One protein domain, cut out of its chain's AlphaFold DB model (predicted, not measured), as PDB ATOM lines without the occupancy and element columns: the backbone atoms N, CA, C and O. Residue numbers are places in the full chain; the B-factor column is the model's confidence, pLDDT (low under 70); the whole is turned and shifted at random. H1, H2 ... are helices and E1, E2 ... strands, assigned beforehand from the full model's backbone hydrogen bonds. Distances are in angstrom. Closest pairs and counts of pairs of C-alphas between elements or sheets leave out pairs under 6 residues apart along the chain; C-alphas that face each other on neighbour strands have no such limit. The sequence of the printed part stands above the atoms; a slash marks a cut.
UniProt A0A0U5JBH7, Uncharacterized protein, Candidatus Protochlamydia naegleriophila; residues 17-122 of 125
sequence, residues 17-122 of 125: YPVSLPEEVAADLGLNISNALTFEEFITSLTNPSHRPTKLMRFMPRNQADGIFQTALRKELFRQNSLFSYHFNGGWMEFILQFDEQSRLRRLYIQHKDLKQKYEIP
ATOM      1  N   TYR A  17     -12.011  14.187  15.795       87.62
ATOM      2  CA  TYR A  17     -13.423  13.863  15.946       87.62
ATOM      3  C   TYR A  17     -13.823  12.782  14.931       87.62
ATOM      4  O   TYR A  17     -14.385  13.089  13.876       87.62
ATOM      5  N   PRO A  18     -13.504  11.506  15.212       86.31
ATOM      6  CA  PRO A  18     -13.676  10.426  14.245       86.31
ATOM      7  C   PRO A  18     -15.147  10.125  13.951       86.31
ATOM      8  O   PRO A  18     -15.470   9.757  12.824       86.31
ATOM      9  N   VAL A  19     -16.038  10.316  14.931       90.31
ATOM     10  CA  VAL A  19     -17.458   9.954  14.815       90.31
ATOM     11  C   VAL A  19     -18.340  11.193  14.636       90.31
ATOM     12  O   VAL A  19     -18.731  11.484  13.507       90.31
ATOM     13  N   SER A  20     -18.624  11.937  15.708       93.06
ATOM     14  CA  SER A  20     -19.430  13.166  15.652       93.06
ATOM     15  C   SER A  20     -18.554  14.415  15.644       93.06
ATOM     16  O   SER A  20     -17.562  14.484  16.371       93.06
ATOM     17  N   LEU A  21     -18.936  15.417  14.853       93.56
ATOM     18  CA  LEU A  21     -18.284  16.727  14.812       93.56
ATOM     19  C   LEU A  21     -19.034  17.752  15.684       93.56
ATOM     20  O   LEU A  21     -20.267  17.753  15.689       93.56
ATOM     21  N   PRO A  22     -18.332  18.683  16.364       93.31
ATOM     22  CA  PRO A  22     -18.982  19.809  17.044       93.31
ATOM     23  C   PRO A  22     -19.919  20.613  16.131       93.31
ATOM     24  O   PRO A  22     -21.016  20.984  16.543       93.31
ATOM     25  N   GLU A  23     -19.521  20.833  14.876       93.75
ATOM     26  CA  GLU A  23     -20.320  21.542  13.871       93.75
ATOM     27  C   GLU A  23     -21.606  20.792  13.495       93.75
ATOM     28  O   GLU A  23     -22.619  21.437  13.259       93.75
ATOM     29  N   GLU A  24     -21.608  19.453  13.475       93.44
ATOM     30  CA  GLU A  24     -22.814  18.655  13.181       93.44
ATOM     31  C   GLU A  24     -23.872  18.867  14.275       93.44
ATOM     32  O   GLU A  24     -25.015  19.226  13.991       93.44
ATOM     33  N   VAL A  25     -23.456  18.770  15.540       94.62
ATOM     34  CA  VAL A  25     -24.328  19.036  16.693       94.62
ATOM     35  C   VAL A  25     -24.806  20.488  16.706       94.62
ATOM     36  O   VAL A  25     -25.978  20.767  16.961       94.62
ATOM     37  N   ALA A  26     -23.901  21.430  16.445       93.75
ATOM     38  CA  ALA A  26     -24.234  22.844  16.405       93.75
ATOM     39  C   ALA A  26     -25.229  23.152  15.285       93.75
ATOM     40  O   ALA A  26     -26.206  23.860  15.522       93.75
ATOM     41  N   ALA A  27     -25.042  22.568  14.101       94.50
ATOM     42  CA  ALA A  27     -25.954  22.710  12.979       94.50
ATOM     43  C   ALA A  27     -27.352  22.189  13.325       94.50
ATOM     44  O   ALA A  27     -28.333  22.879  13.025       94.50
ATOM     45  N   ASP A  28     -27.461  21.042  14.001       95.69
ATOM     46  CA  ASP A  28     -28.742  20.540  14.504       95.69
ATOM     47  C   ASP A  28     -29.371  21.544  15.479       95.69
ATOM     48  O   ASP A  28     -30.522  21.911  15.307       95.69
ATOM     49  N   LEU A  29     -28.621  22.140  16.406       94.44
ATOM     50  CA  LEU A  29     -29.157  23.155  17.331       94.44
ATOM     51  C   LEU A  29     -29.379  24.551  16.707       94.44
ATOM     52  O   LEU A  29     -29.979  25.428  17.340       94.44
ATOM     53  N   GLY A  30     -28.925  24.776  15.473       94.25
ATOM     54  CA  GLY A  30     -28.973  26.079  14.803       94.25
ATOM     55  C   GLY A  30     -27.939  27.077  15.339       94.25
ATOM     56  O   GLY A  30     -28.169  28.285  15.348       94.25
ATOM     57  N   LEU A  31     -26.812  26.564  15.820       92.94
ATOM     58  CA  LEU A  31     -25.668  27.312  16.321       92.94
ATOM     59  C   LEU A  31     -24.547  27.323  15.274       92.94
ATOM     60  O   LEU A  31     -24.371  26.365  14.524       92.94
ATOM     61  N   ASN A  32     -23.753  28.393  15.257       91.31
ATOM     62  CA  ASN A  32     -22.550  28.479  14.432       91.31
ATOM     63  C   ASN A  32     -21.314  28.211  15.302       91.31
ATOM     64  O   ASN A  32     -20.793  29.125  15.939       91.31
ATOM     65  N   ILE A  33     -20.889  26.948  15.371       90.94
ATOM     66  CA  ILE A  33     -19.733  26.511  16.164       90.94
ATOM     67  C   ILE A  33     -18.713  25.838  15.245       90.94
ATOM     68  O   ILE A  33     -19.056  24.983  14.432       90.94
ATOM     69  N   SER A  34     -17.444  26.216  15.400       88.50
ATOM     70  CA  SER A  34     -16.329  25.674  14.621       88.50
ATOM     71  C   SER A  34     -15.813  24.347  15.185       88.50
ATOM     72  O   SER A  34     -15.661  24.195  16.396       88.50
ATOM     73  N   ASN A  35     -15.400  23.429  14.306       88.12
ATOM     74  CA  ASN A  35     -14.689  22.203  14.697       88.12
ATOM     75  C   ASN A  35     -13.262  22.448  15.226       88.12
ATOM     76  O   ASN A  35     -12.597  21.511  15.673       88.12
ATOM     77  N   ALA A  36     -12.764  23.687  15.149       87.38
ATOM     78  CA  ALA A  36     -11.475  24.060  15.728       87.38
ATOM     79  C   ALA A  36     -11.494  24.026  17.266       87.38
ATOM     80  O   ALA A  36     -10.438  23.847  17.878       87.38
ATOM     81  N   LEU A  37     -12.678  24.151  17.882       89.44
ATOM     82  CA  LEU A  37     -12.827  24.075  19.331       89.44
ATOM     83  C   LEU A  37     -12.378  22.714  19.862       89.44
ATOM     84  O   LEU A  37     -12.577  21.675  19.232       89.44
ATOM     85  N   THR A  38     -11.769  22.727  21.040       89.94
ATOM     86  CA  THR A  38     -11.675  21.555  21.906       89.94
ATOM     87  C   THR A  38     -13.064  21.099  22.332       89.94
ATOM     88  O   THR A  38     -14.047  21.836  22.274       89.94
ATOM     89  N   PHE A  39     -13.151  19.848  22.777       89.25
ATOM     90  CA  PHE A  39     -14.412  19.312  23.271       89.25
ATOM     91  C   PHE A  39     -14.896  20.055  24.532       89.25
ATOM     92  O   PHE A  39     -16.089  20.302  24.677       89.25
ATOM     93  N   GLU A  40     -13.971  20.487  25.391       89.31
ATOM     94  CA  GLU A  40     -14.270  21.294  26.578       89.31
ATOM     95  C   GLU A  40     -14.794  22.692  26.218       89.31
ATOM     96  O   GLU A  40     -15.823  23.121  26.743       89.31
ATOM     97  N   GLU A  41     -14.149  23.386  25.274       91.56
ATOM     98  CA  GLU A  41     -14.633  24.678  24.765       91.56
ATOM     99  C   GLU A  41     -16.006  24.535  24.103       91.56
ATOM    100  O   GLU A  41     -16.875  25.392  24.260       91.56
ATOM    101  N   PHE A  42     -16.229  23.427  23.393       91.38
ATOM    102  CA  PHE A  42     -17.511  23.119  22.777       91.38
ATOM    103  C   PHE A  42     -18.629  22.921  23.813       91.38
ATOM    104  O   PHE A  42     -19.669  23.574  23.701       91.38
ATOM    105  N   ILE A  43     -18.421  22.101  24.853       90.06
ATOM    106  CA  ILE A  43     -19.394  21.943  25.951       90.06
ATOM    107  C   ILE A  43     -19.635  23.279  26.659       90.06
ATOM    108  O   ILE A  43     -20.783  23.649  26.917       90.06
ATOM    109  N   THR A  44     -18.567  24.025  26.949       89.75
ATOM    110  CA  THR A  44     -18.660  25.356  27.566       89.75
ATOM    111  C   THR A  44     -19.505  26.298  26.710       89.75
ATOM    112  O   THR A  44     -20.352  27.021  27.228       89.75
ATOM    113  N   SER A  45     -19.352  26.249  25.384       90.44
ATOM    114  CA  SER A  45     -20.171  27.042  24.467       90.44
ATOM    115  C   SER A  45     -21.639  26.614  24.472       90.44
ATOM    116  O   SER A  45     -22.506  27.480  24.456       90.44
ATOM    117  N   LEU A  46     -21.940  25.311  24.503       89.25
ATOM    118  CA  LEU A  46     -23.320  24.802  24.533       89.25
ATOM    119  C   LEU A  46     -24.051  25.093  25.849       89.25
ATOM    120  O   LEU A  46     -25.275  25.206  25.873       89.25
ATOM    121  N   THR A  47     -23.306  25.184  26.946       88.38
ATOM    122  CA  THR A  47     -23.841  25.486  28.281       88.38
ATOM    123  C   THR A  47     -23.846  26.986  28.587       88.38
ATOM    124  O   THR A  47     -24.417  27.400  29.594       88.38
ATOM    125  N   ASN A  48     -23.279  27.823  27.710       87.81
ATOM    126  CA  ASN A  48     -23.311  29.273  27.855       87.81
ATOM    127  C   ASN A  48     -24.737  29.812  27.606       87.81
ATOM    128  O   ASN A  48     -25.254  29.686  26.494       87.81
ATOM    129  N   PRO A  49     -25.362  30.511  28.577       84.56
ATOM    130  CA  PRO A  49     -26.711  31.064  28.422       84.56
ATOM    131  C   PRO A  49     -26.878  32.083  27.286       84.56
ATOM    132  O   PRO A  49     -28.015  32.394  26.918       84.56
ATOM    133  N   SER A  50     -25.773  32.624  26.765       85.19
ATOM    134  CA  SER A  50     -25.738  33.567  25.640       85.19
ATOM    135  C   SER A  50     -25.793  32.863  24.280       85.19
ATOM    136  O   SER A  50     -26.147  33.489  23.285       85.19
ATOM    137  N   HIS A  51     -25.473  31.567  24.220       84.50
ATOM    138  CA  HIS A  51     -25.444  30.763  22.995       84.50
ATOM    139  C   HIS A  51     -26.581  29.742  23.011       84.50
ATOM    140  O   HIS A  51     -26.388  28.545  23.214       84.50
ATOM    141  N   ARG A  52     -27.803  30.240  22.824       88.50
ATOM    142  CA  ARG A  52     -29.012  29.414  22.886       88.50
ATOM    143  C   ARG A  52     -29.302  28.754  21.542       88.50
ATOM    144  O   ARG A  52     -29.173  29.428  20.517       88.50
ATOM    145  N   PRO A  53     -29.750  27.488  21.525       93.75
ATOM    146  CA  PRO A  53     -30.266  26.859  20.318       93.75
ATOM    147  C   PRO A  53     -31.348  27.723  19.662       93.75
ATOM    148  O   PRO A  53     -32.294  28.161  20.321       93.75
ATOM    149  N   THR A  54     -31.217  27.955  18.358       94.56
ATOM    150  CA  THR A  54     -32.152  28.794  17.587       94.56
ATOM    151  C   THR A  54     -33.258  27.972  16.938       94.56
ATOM    152  O   THR A  54     -34.328  28.497  16.646       94.56
ATOM    153  N   LYS A  55     -33.024  26.669  16.735       95.69
ATOM    154  CA  LYS A  55     -34.005  25.759  16.133       95.69
ATOM    155  C   LYS A  55     -35.009  25.200  17.138       95.69
ATOM    156  O   LYS A  55     -36.083  24.794  16.724       95.69
ATOM    157  N   LEU A  56     -34.689  25.181  18.434       96.25
ATOM    158  CA  LEU A  56     -35.579  24.672  19.483       96.25
ATOM    159  C   LEU A  56     -36.303  25.822  20.186       96.25
ATOM    160  O   LEU A  56     -35.679  26.775  20.656       96.25
ATOM    161  N   MET A  57     -37.621  25.686  20.310       96.06
ATOM    162  CA  MET A  57     -38.493  26.662  20.963       96.06
ATOM    163  C   MET A  57     -39.351  25.979  22.018       96.06
ATOM    164  O   MET A  57     -39.752  24.818  21.870       96.06
ATOM    165  N   ARG A  58     -39.660  26.698  23.093       95.75
ATOM    166  CA  ARG A  58     -40.601  26.217  24.095       95.75
ATOM    167  C   ARG A  58     -41.954  25.976  23.429       95.75
ATOM    168  O   ARG A  58     -42.350  26.648  22.487       95.75
ATOM    169  N   PHE A  59     -42.654  24.959  23.908       97.31
ATOM    170  CA  PHE A  59     -43.916  24.466  23.365       97.31
ATOM    171  C   PHE A  59     -43.854  23.857  21.957       97.31
ATOM    172  O   PHE A  59     -44.896  23.451  21.442       97.31
ATOM    173  N   MET A  60     -42.666  23.730  21.357       97.44
ATOM    174  CA  MET A  60     -42.505  23.071  20.065       97.44
ATOM    175  C   MET A  60     -43.076  21.641  20.103       97.44
ATOM    176  O   MET A  60     -42.755  20.888  21.030       97.44
ATOM    177  N   PRO A  61     -43.910  21.239  19.126       98.12
ATOM    178  CA  PRO A  61     -44.416  19.874  19.035       98.12
ATOM    179  C   PRO A  61     -43.286  18.844  18.965       98.12
ATOM    180  O   PRO A  61     -42.287  19.061  18.275       98.12
ATOM    181  N   ARG A  62     -43.455  17.700  19.636       98.00
ATOM    182  CA  ARG A  62     -42.438  16.641  19.706       98.00
ATOM    183  C   ARG A  62     -41.887  16.220  18.350       98.00
ATOM    184  O   ARG A  62     -40.678  16.139  18.200       98.00
ATOM    185  N   ASN A  63     -42.744  15.995  17.359       97.38
ATOM    186  CA  ASN A  63     -42.311  15.591  16.020       97.38
ATOM    187  C   ASN A  63     -41.374  16.616  15.357       97.38
ATOM    188  O   ASN A  63     -40.434  16.229  14.670       97.38
ATOM    189  N   GLN A  64     -41.611  17.912  15.578       98.06
ATOM    190  CA  GLN A  64     -40.740  18.977  15.083       98.06
ATOM    191  C   GLN A  64     -39.436  19.027  15.881       98.06
ATOM    192  O   GLN A  64     -38.365  19.078  15.286       98.06
ATOM    193  N   ALA A  65     -39.526  18.951  17.213       97.94
ATOM    194  CA  ALA A  65     -38.365  19.014  18.095       97.94
ATOM    195  C   ALA A  65     -37.411  17.826  17.890       97.94
ATOM    196  O   ALA A  65     -36.202  18.010  17.781       97.94
ATOM    197  N   ASP A  66     -37.950  16.614  17.766       97.88
ATOM    198  CA  ASP A  66     -37.170  15.404  17.507       97.88
ATOM    199  C   ASP A  66     -36.538  15.440  16.103       97.88
ATOM    200  O   ASP A  66     -35.409  14.990  15.903       97.88
ATOM    201  N   GLY A  67     -37.237  16.041  15.133       97.44
ATOM    202  CA  GLY A  67     -36.758  16.244  13.765       97.44
ATOM    203  C   GLY A  67     -35.581  17.216  13.634       97.44
ATOM    204  O   GLY A  67     -35.018  17.334  12.550       97.44
ATOM    205  N   ILE A  68     -35.178  17.902  14.702       97.62
ATOM    206  CA  ILE A  68     -34.021  18.804  14.686       97.62
ATOM    207  C   ILE A  68     -32.700  18.034  14.793       97.62
ATOM    208  O   ILE A  68     -31.709  18.436  14.191       97.62
ATOM    209  N   PHE A  69     -32.687  16.905  15.503       97.38
ATOM    210  CA  PHE A  69     -31.488  16.107  15.779       97.38
ATOM    211  C   PHE A  69     -31.223  15.111  14.651       97.38
ATOM    212  O   PHE A  69     -31.335  13.896  14.830       97.38
ATOM    213  N   GLN A  70     -30.950  15.607  13.447       95.38
ATOM    214  CA  GLN A  70     -30.772  14.769  12.261       95.38
ATOM    215  C   GLN A  70     -29.491  13.942  12.321       95.38
ATOM    216  O   GLN A  70     -29.521  12.764  11.959       95.38
ATOM    217  N   THR A  71     -28.418  14.526  12.845       95.75
ATOM    218  CA  THR A  71     -27.067  13.950  12.856       95.75
ATOM    219  C   THR A  71     -26.772  13.074  14.077       95.75
ATOM    220  O   THR A  71     -25.709  12.456  14.148       95.75
ATOM    221  N   ALA A  72     -27.709  12.970  15.027       97.12
ATOM    222  CA  ALA A  72     -27.573  12.103  16.196       97.12
ATOM    223  C   ALA A  72     -27.436  10.624  15.800       97.12
ATOM    224  O   ALA A  72     -28.217  10.107  14.998       97.12
ATOM    225  N   LEU A  73     -26.477   9.928  16.419       96.88
ATOM    226  CA  LEU A  73     -26.185   8.514  16.151       96.88
ATOM    227  C   LEU A  73     -27.255   7.586  16.720       96.88
ATOM    228  O   LEU A  73     -27.503   6.509  16.181       96.88
ATOM    229  N   ARG A  74     -27.854   7.984  17.844       97.62
ATOM    230  CA  ARG A  74     -28.941   7.258  18.503       97.62
ATOM    231  C   ARG A  74     -30.054   8.225  18.850       97.62
ATOM    232  O   ARG A  74     -29.784   9.354  19.261       97.62
ATOM    233  N   LYS A  75     -31.288   7.765  18.659       98.00
ATOM    234  CA  LYS A  75     -32.515   8.507  18.949       98.00
ATOM    235  C   LYS A  75     -33.449   7.561  19.686       98.00
ATOM    236  O   LYS A  75     -33.884   6.566  19.111       98.00
ATOM    237  N   GLU A  76     -33.724   7.848  20.946       98.06
ATOM    238  CA  GLU A  76     -34.583   7.016  21.786       98.06
ATOM    239  C   GLU A  76     -35.773   7.832  22.275       98.06
ATOM    240  O   GLU A  76     -35.635   8.976  22.713       98.06
ATOM    241  N   LEU A  77     -36.961   7.241  22.180       96.81
ATOM    242  CA  LEU A  77     -38.213   7.889  22.539       96.81
ATOM    243  C   LEU A  77     -38.775   7.237  23.796       96.81
ATOM    244  O   LEU A  77     -39.189   6.080  23.799       96.81
ATOM    245  N   PHE A  78     -38.849   8.022  24.858       94.38
ATOM    246  CA  PHE A  78     -39.512   7.679  26.106       94.38
ATOM    247  C   PHE A  78     -40.769   8.541  26.252       94.38
ATOM    248  O   PHE A  78     -40.901   9.570  25.589       94.38
ATOM    249  N   ARG A  79     -41.708   8.136  27.119       93.50
ATOM    250  CA  ARG A  79     -43.029   8.782  27.287       93.50
ATOM    251  C   ARG A  79     -42.984  10.311  27.137       93.50
ATOM    252  O   ARG A  79     -43.462  10.837  26.140       93.50
ATOM    253  N   GLN A  80     -42.348  10.987  28.092       96.62
ATOM    254  CA  GLN A  80     -42.207  12.446  28.133       96.62
ATOM    255  C   GLN A  80     -40.799  12.925  27.761       96.62
ATOM    256  O   GLN A  80     -40.508  14.101  27.933       96.62
ATOM    257  N   ASN A  81     -39.917  12.042  27.277       98.00
ATOM    258  CA  ASN A  81     -38.542  12.416  26.954       98.00
ATOM    259  C   ASN A  81     -38.104  11.860  25.600       98.00
ATOM    260  O   ASN A  81     -38.429  10.726  25.266       98.00
ATOM    261  N   SER A  82     -37.293  12.610  24.869       98.50
ATOM    262  CA  SER A  82     -36.510  12.083  23.748       98.50
ATOM    263  C   SER A  82     -35.027  12.234  24.068       98.50
ATOM    264  O   SER A  82     -34.625  13.267  24.604       98.50
ATOM    265  N   LEU A  83     -34.232  11.211  23.771       98.44
ATOM    266  CA  LEU A  83     -32.788  11.175  23.997       98.44
ATOM    267  C   LEU A  83     -32.062  11.109  22.653       98.44
ATOM    268  O   LEU A  83     -32.379  10.256  21.823       98.44
ATOM    269  N   PHE A  84     -31.082  11.988  22.456       98.44
ATOM    270  CA  PHE A  84     -30.258  12.049  21.249       98.44
ATOM    271  C   PHE A  84     -28.784  11.961  21.618       98.44
ATOM    272  O   PHE A  84     -28.274  12.839  22.318       98.44
ATOM    273  N   SER A  85     -28.097  10.927  21.135       98.12
ATOM    274  CA  SER A  85     -26.717  10.640  21.532       98.12
ATOM    275  C   SER A  85     -25.732  10.877  20.390       98.12
ATOM    276  O   SER A  85     -25.909  10.391  19.268       98.12
ATOM    277  N   TYR A  86     -24.647  11.570  20.718       97.19
ATOM    278  CA  TYR A  86     -23.483  11.820  19.874       97.19
ATOM    279  C   TYR A  86     -22.248  11.213  20.528       97.19
ATOM    280  O   TYR A  86     -22.146  11.192  21.755       97.19
ATOM    281  N   HIS A  87     -21.301  10.734  19.724       94.56
ATOM    282  CA  HIS A  87     -20.098  10.096  20.247       94.56
ATOM    283  C   HIS A  87     -18.854  10.915  19.907       94.56
ATOM    284  O   HIS A  87     -18.539  11.154  18.741       94.56
ATOM    285  N   PHE A  88     -18.122  11.296  20.948       92.19
ATOM    286  CA  PHE A  88     -16.849  12.002  20.867       92.19
ATOM    287  C   PHE A  88     -15.746  11.151  21.506       92.19
ATOM    288  O   PHE A  88     -16.027  10.164  22.181       92.19
ATOM    289  N   ASN A  89     -14.476  11.536  21.351       85.75
ATOM    290  CA  ASN A  89     -13.363  10.826  22.004       85.75
ATOM    291  C   ASN A  89     -13.503  10.787  23.539       85.75
ATOM    292  O   ASN A  89     -13.013   9.865  24.185       85.75
ATOM    293  N   GLY A  90     -14.196  11.776  24.117       81.69
ATOM    294  CA  GLY A  90     -14.534  11.834  25.538       81.69
ATOM    295  C   GLY A  90     -15.662  10.886  25.958       81.69
ATOM    296  O   GLY A  90     -15.802  10.624  27.145       81.69
ATOM    297  N   GLY A  91     -16.417  10.303  25.029       90.81
ATOM    298  CA  GLY A  91     -17.561   9.438  25.310       90.81
ATOM    299  C   GLY A  91     -18.865   9.985  24.732       90.81
ATOM    300  O   GLY A  91     -18.871  10.758  23.770       90.81
ATOM    301  N   TRP A  92     -19.979   9.534  25.310       95.12
ATOM    302  CA  TRP A  92     -21.318   9.916  24.873       95.12
ATOM    303  C   TRP A  92     -21.706  11.290  25.399       95.12
ATOM    304  O   TRP A  92     -21.654  11.550  26.602       95.12
ATOM    305  N   MET A  93     -22.130  12.142  24.474       95.50
ATOM    306  CA  MET A  93     -22.789  13.406  24.754       95.50
ATOM    307  C   MET A  93     -24.256  13.280  24.366       95.50
ATOM    308  O   MET A  93     -24.582  12.923  23.232       95.50
ATOM    309  N   GLU A  94     -25.135  13.564  25.315       97.56
ATOM    310  CA  GLU A  94     -26.551  13.251  25.213       97.56
ATOM    311  C   GLU A  94     -27.394  14.504  25.399       97.56
ATOM    312  O   GLU A  94     -27.205  15.254  26.358       97.56
ATOM    313  N   PHE A  95     -28.350  14.705  24.498       97.94
ATOM    314  CA  PHE A  95     -29.394  15.708  24.657       97.94
ATOM    315  C   PHE A  95     -30.695  15.045  25.064       97.94
ATOM    316  O   PHE A  95     -31.140  14.096  24.420       97.94
ATOM    317  N   ILE A  96     -31.320  15.576  26.111       98.25
ATOM    318  CA  ILE A  96     -32.610  15.104  26.608       98.25
ATOM    319  C   ILE A  96     -33.626  16.216  26.397       98.25
ATOM    320  O   ILE A  96     -33.548  17.275  27.025       98.25
ATOM    321  N   LEU A  97     -34.595  15.964  25.529       98.31
ATOM    322  CA  LEU A  97     -35.748  16.831  25.339       98.31
ATOM    323  C   LEU A  97     -36.839  16.360  26.282       98.31
ATOM    324  O   LEU A  97     -37.253  15.209  26.198       98.31
ATOM    325  N   GLN A  98     -37.306  17.245  27.157       98.38
ATOM    326  CA  GLN A  98     -38.418  16.968  28.059       98.38
ATOM    327  C   GLN A  98     -39.693  17.626  27.535       98.38
ATOM    328  O   GLN A  98     -39.708  18.827  27.253       98.38
ATOM    329  N   PHE A  99     -40.772  16.856  27.469       98.44
ATOM    330  CA  PHE A  99     -42.080  17.264  26.967       98.44
ATOM    331  C   PHE A  99     -43.128  17.288  28.084       98.44
ATOM    332  O   PHE A  99     -42.982  16.622  29.110       98.44
ATOM    333  N   ASP A 100     -44.193  18.060  27.885       97.62
ATOM    334  CA  ASP A 100     -45.392  17.976  28.720       97.62
ATOM    335  C   ASP A 100     -46.331  16.834  28.287       97.62
ATOM    336  O   ASP A 100     -46.060  16.086  27.347       97.62
ATOM    337  N   GLU A 101     -47.466  16.709  28.974       97.31
ATOM    338  CA  GLU A 101     -48.506  15.717  28.677       97.31
ATOM    339  C   GLU A 101     -49.127  15.882  27.283       97.31
ATOM    340  O   GLU A 101     -49.665  14.928  26.729       97.31
ATOM    341  N   GLN A 102     -49.017  17.070  26.683       97.25
ATOM    342  CA  GLN A 102     -49.476  17.358  25.325       97.25
ATOM    343  C   GLN A 102     -48.357  17.187  24.283       97.25
ATOM    344  O   GLN A 102     -48.506  17.630  23.147       97.25
ATOM    345  N   SER A 103     -47.240  16.539  24.641       97.38
ATOM    346  CA  SER A 103     -46.084  16.321  23.757       97.38
ATOM    347  C   SER A 103     -45.465  17.617  23.219       97.38
ATOM    348  O   SER A 103     -45.017  17.677  22.072       97.38
ATOM    349  N   ARG A 104     -45.423  18.666  24.046       97.94
ATOM    350  CA  ARG A 104     -44.804  19.956  23.711       97.94
ATOM    351  C   ARG A 104     -43.517  20.165  24.494       97.94
ATOM    352  O   ARG A 104     -43.488  19.942  25.706       97.94
ATOM    353  N   LEU A 105     -42.465  20.611  23.813       98.31
ATOM    354  CA  LEU A 105     -41.130  20.784  24.380       98.31
ATOM    355  C   LEU A 105     -41.160  21.778  25.543       98.31
ATOM    356  O   LEU A 105     -41.676  22.889  25.425       98.31
ATOM    357  N   ARG A 106     -40.584  21.395  26.678       97.50
ATOM    358  CA  ARG A 106     -40.484  22.244  27.869       97.50
ATOM    359  C   ARG A 106     -39.057  22.608  28.199       97.50
ATOM    360  O   ARG A 106     -38.825  23.759  28.563       97.50
ATOM    361  N   ARG A 107     -38.148  21.640  28.117       97.19
ATOM    362  CA  ARG A 107     -36.763  21.798  28.554       97.19
ATOM    363  C   ARG A 107     -35.830  20.987  27.670       97.19
ATOM    364  O   ARG A 107     -36.211  19.930  27.167       97.19
ATOM    365  N   LEU A 108     -34.616  21.496  27.525       97.38
ATOM    366  CA  LEU A 108     -33.500  20.823  26.880       97.38
ATOM    367  C   LEU A 108     -32.410  20.628  27.925       97.38
ATOM    368  O   LEU A 108     -31.988  21.589  28.563       97.38
ATOM    369  N   TYR A 109     -31.937  19.399  28.074       97.19
ATOM    370  CA  TYR A 109     -30.784  19.092  28.907       97.19
ATOM    371  C   TYR A 109     -29.640  18.551  28.066       97.19
ATOM    372  O   TYR A 109     -29.876  17.885  27.061       97.19
ATOM    373  N   ILE A 110     -28.420  18.793  28.529       95.75
ATOM    374  CA  ILE A 110     -27.211  18.115  28.072       95.75
ATOM    375  C   ILE A 110     -26.622  17.282  29.207       95.75
ATOM    376  O   ILE A 110     -26.601  17.704  30.367       95.75
ATOM    377  N   GLN A 111     -26.134  16.099  28.862       95.31
ATOM    378  CA  GLN A 111     -25.416  15.203  29.752       95.31
ATOM    379  C   GLN A 111     -24.138  14.712  29.066       95.31
ATOM    380  O   GLN A 111     -24.119  14.398  27.878       95.31
ATOM    381  N   HIS A 112     -23.052  14.678  29.831       93.88
ATOM    382  CA  HIS A 112     -21.760  14.128  29.436       93.88
ATOM    383  C   HIS A 112     -21.028  13.687  30.708       93.88
ATOM    384  O   HIS A 112     -21.264  14.268  31.766       93.88
ATOM    385  N   LYS A 113     -20.127  12.702  30.630       90.19
ATOM    386  CA  LYS A 113     -19.418  12.174  31.814       90.19
ATOM    387  C   LYS A 113     -18.582  13.230  32.561       90.19
ATOM    388  O   LYS A 113     -18.393  13.117  33.766       90.19
ATOM    389  N   ASP A 114     -18.096  14.242  31.841       87.12
ATOM    390  CA  ASP A 114     -17.286  15.336  32.405       87.12
ATOM    391  C   ASP A 114     -18.159  16.425  33.061       87.12
ATOM    392  O   ASP A 114     -17.658  17.292  33.775       87.12
ATOM    393  N   LEU A 115     -19.481  16.381  32.853       86.50
ATOM    394  CA  LEU A 115     -20.431  17.219  33.573       86.50
ATOM    395  C   LEU A 115     -20.838  16.502  34.865       86.50
ATOM    396  O   LEU A 115     -21.340  15.382  34.835       86.50
ATOM    397  N   LYS A 116     -20.691  17.175  36.013       86.44
ATOM    398  CA  LYS A 116     -21.077  16.622  37.331       86.44
ATOM    399  C   LYS A 116     -22.550  16.203  37.408       86.44
ATOM    400  O   LYS A 116     -22.918  15.368  38.225       86.44
ATOM    401  N   GLN A 117     -23.392  16.831  36.595       89.56
ATOM    402  CA  GLN A 117     -24.826  16.600  36.506       89.56
ATOM    403  C   GLN A 117     -25.320  16.981  35.110       89.56
ATOM    404  O   GLN A 117     -24.637  17.706  34.384       89.56
ATOM    405  N   LYS A 118     -26.543  16.570  34.764       92.56
ATOM    406  CA  LYS A 118     -27.226  17.121  33.589       92.56
ATOM    407  C   LYS A 118     -27.395  18.639  33.736       92.56
ATOM    408  O   LYS A 118     -27.760  19.125  34.811       92.56
ATOM    409  N   TYR A 119     -27.145  19.372  32.660       93.75
ATOM    410  CA  TYR A 119     -27.240  20.828  32.620       93.75
ATOM    411  C   TYR A 119     -28.405  21.254  31.731       93.75
ATOM    412  O   TYR A 119     -28.600  20.681  30.662       93.75
ATOM    413  N   GLU A 120     -29.201  22.225  32.174       94.75
ATOM    414  CA  GLU A 120     -30.308  22.754  31.373       94.75
ATOM    415  C   GLU A 120     -29.783  23.801  30.392       94.75
ATOM    416  O   GLU A 120     -29.163  24.781  30.800       94.75
ATOM    417  N   ILE A 121     -30.047  23.602  29.103       93.81
ATOM    418  CA  ILE A 121     -29.725  24.576  28.062       93.81
ATOM    419  C   ILE A 121     -30.964  25.452  27.845       93.81
ATOM    420  O   ILE A 121     -32.025  24.924  27.490       93.81
ATOM    421  N   PRO A 122     -30.865  26.782  28.020       91.38
ATOM    422  CA  PRO A 122     -31.976  27.676  27.739       91.38
ATOM    423  C   PRO A 122     -32.387  27.595  26.264       91.38
ATOM    424  O   PRO A 122     -31.567  27.817  25.375       91.38
TER     425      PRO A 122
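What this domain is: This is residues 17 to 122 of the 125 residues of an uncharacterized protein of Candidatus Protochlamydia naegleriophila (UniProt A0A0U5JBH7). A twisted sheet of five antiparallel strands, built as a chain of hairpins, has three short helices packed on it in different places: H3 is over the sheet at E3, H1 only grazes the sheet with its residues 22 to 25, and H2 lies beside the strands, next to E5. Residues 48 to 61, with no named element, join H2 to H3. The printed part has 106 residues, with H1, H2, H3, E1, E2, E3, E4, E5 along it; the sheet's order is E1, E2, E3, E4, E5 and the class is mixed. It is compact, with a radius of gyration of the C-alphas of 12.9 A, and spans 39 by 26 by 26 A, only just elongated.

Where its parts are: H1, residues 22 to 29, begins with C-alpha 22 at (-18.982, 19.809, 17.044). H2 is residues 39 to 47, 12.3 A long, and H3 is residues 62 to 66. E1 is residues 74 to 78, E2 81 to 88 at 22.5 A, E3 91 to 99 at 25.8 A and E4 105 to 111 at 17.5 A. E5, residues 119 to 121, ends with C-alpha 121 at (-29.725, 24.576, 28.062).

How they stand to each other: The five strands form a meander, each the antiparallel neighbour of the one before. The sheet is strongly twisted, only just, with C-alphas up to 4.4 A off its best plane. Within hydrogen-bond range are N 76 and O 83 at 2.9 A for E1 and E2, N 84 and O 95 at 2.9 A for E2 and E3, N 96 and O 109 at 2.9 A for E3 and E4, and N 121 and O 108 at 2.8 A for E4 and E5. H3 is on the sheet at a height of 8.3 A, only just over E3, with 3 of its C-alphas there; the closest C-alphas of H3 and E3, Arg 62 and Phe 99, are 7.3 A apart. H2 is on the sheet, over none of its strands; its closest C-alpha pair with E5, Thr 47 and Ile 121, is 6.0 A apart. H1 only grazes the sheet, with residues 22 to 25. H1 and H2 are close but not clearly touching, the C-alphas of Pro 22 and Phe 42 being 6.8 A apart. In H1, H2 and H3 every O i to N i+4 pair is within hydrogen-bond range.

The domain as a whole: The two C-alphas farthest apart, Ala 36 and Glu 101, are 40.1 A apart. The printed part has no cut. The link from H2 to H3 is long. No printed residue is under 70 in pLDDT.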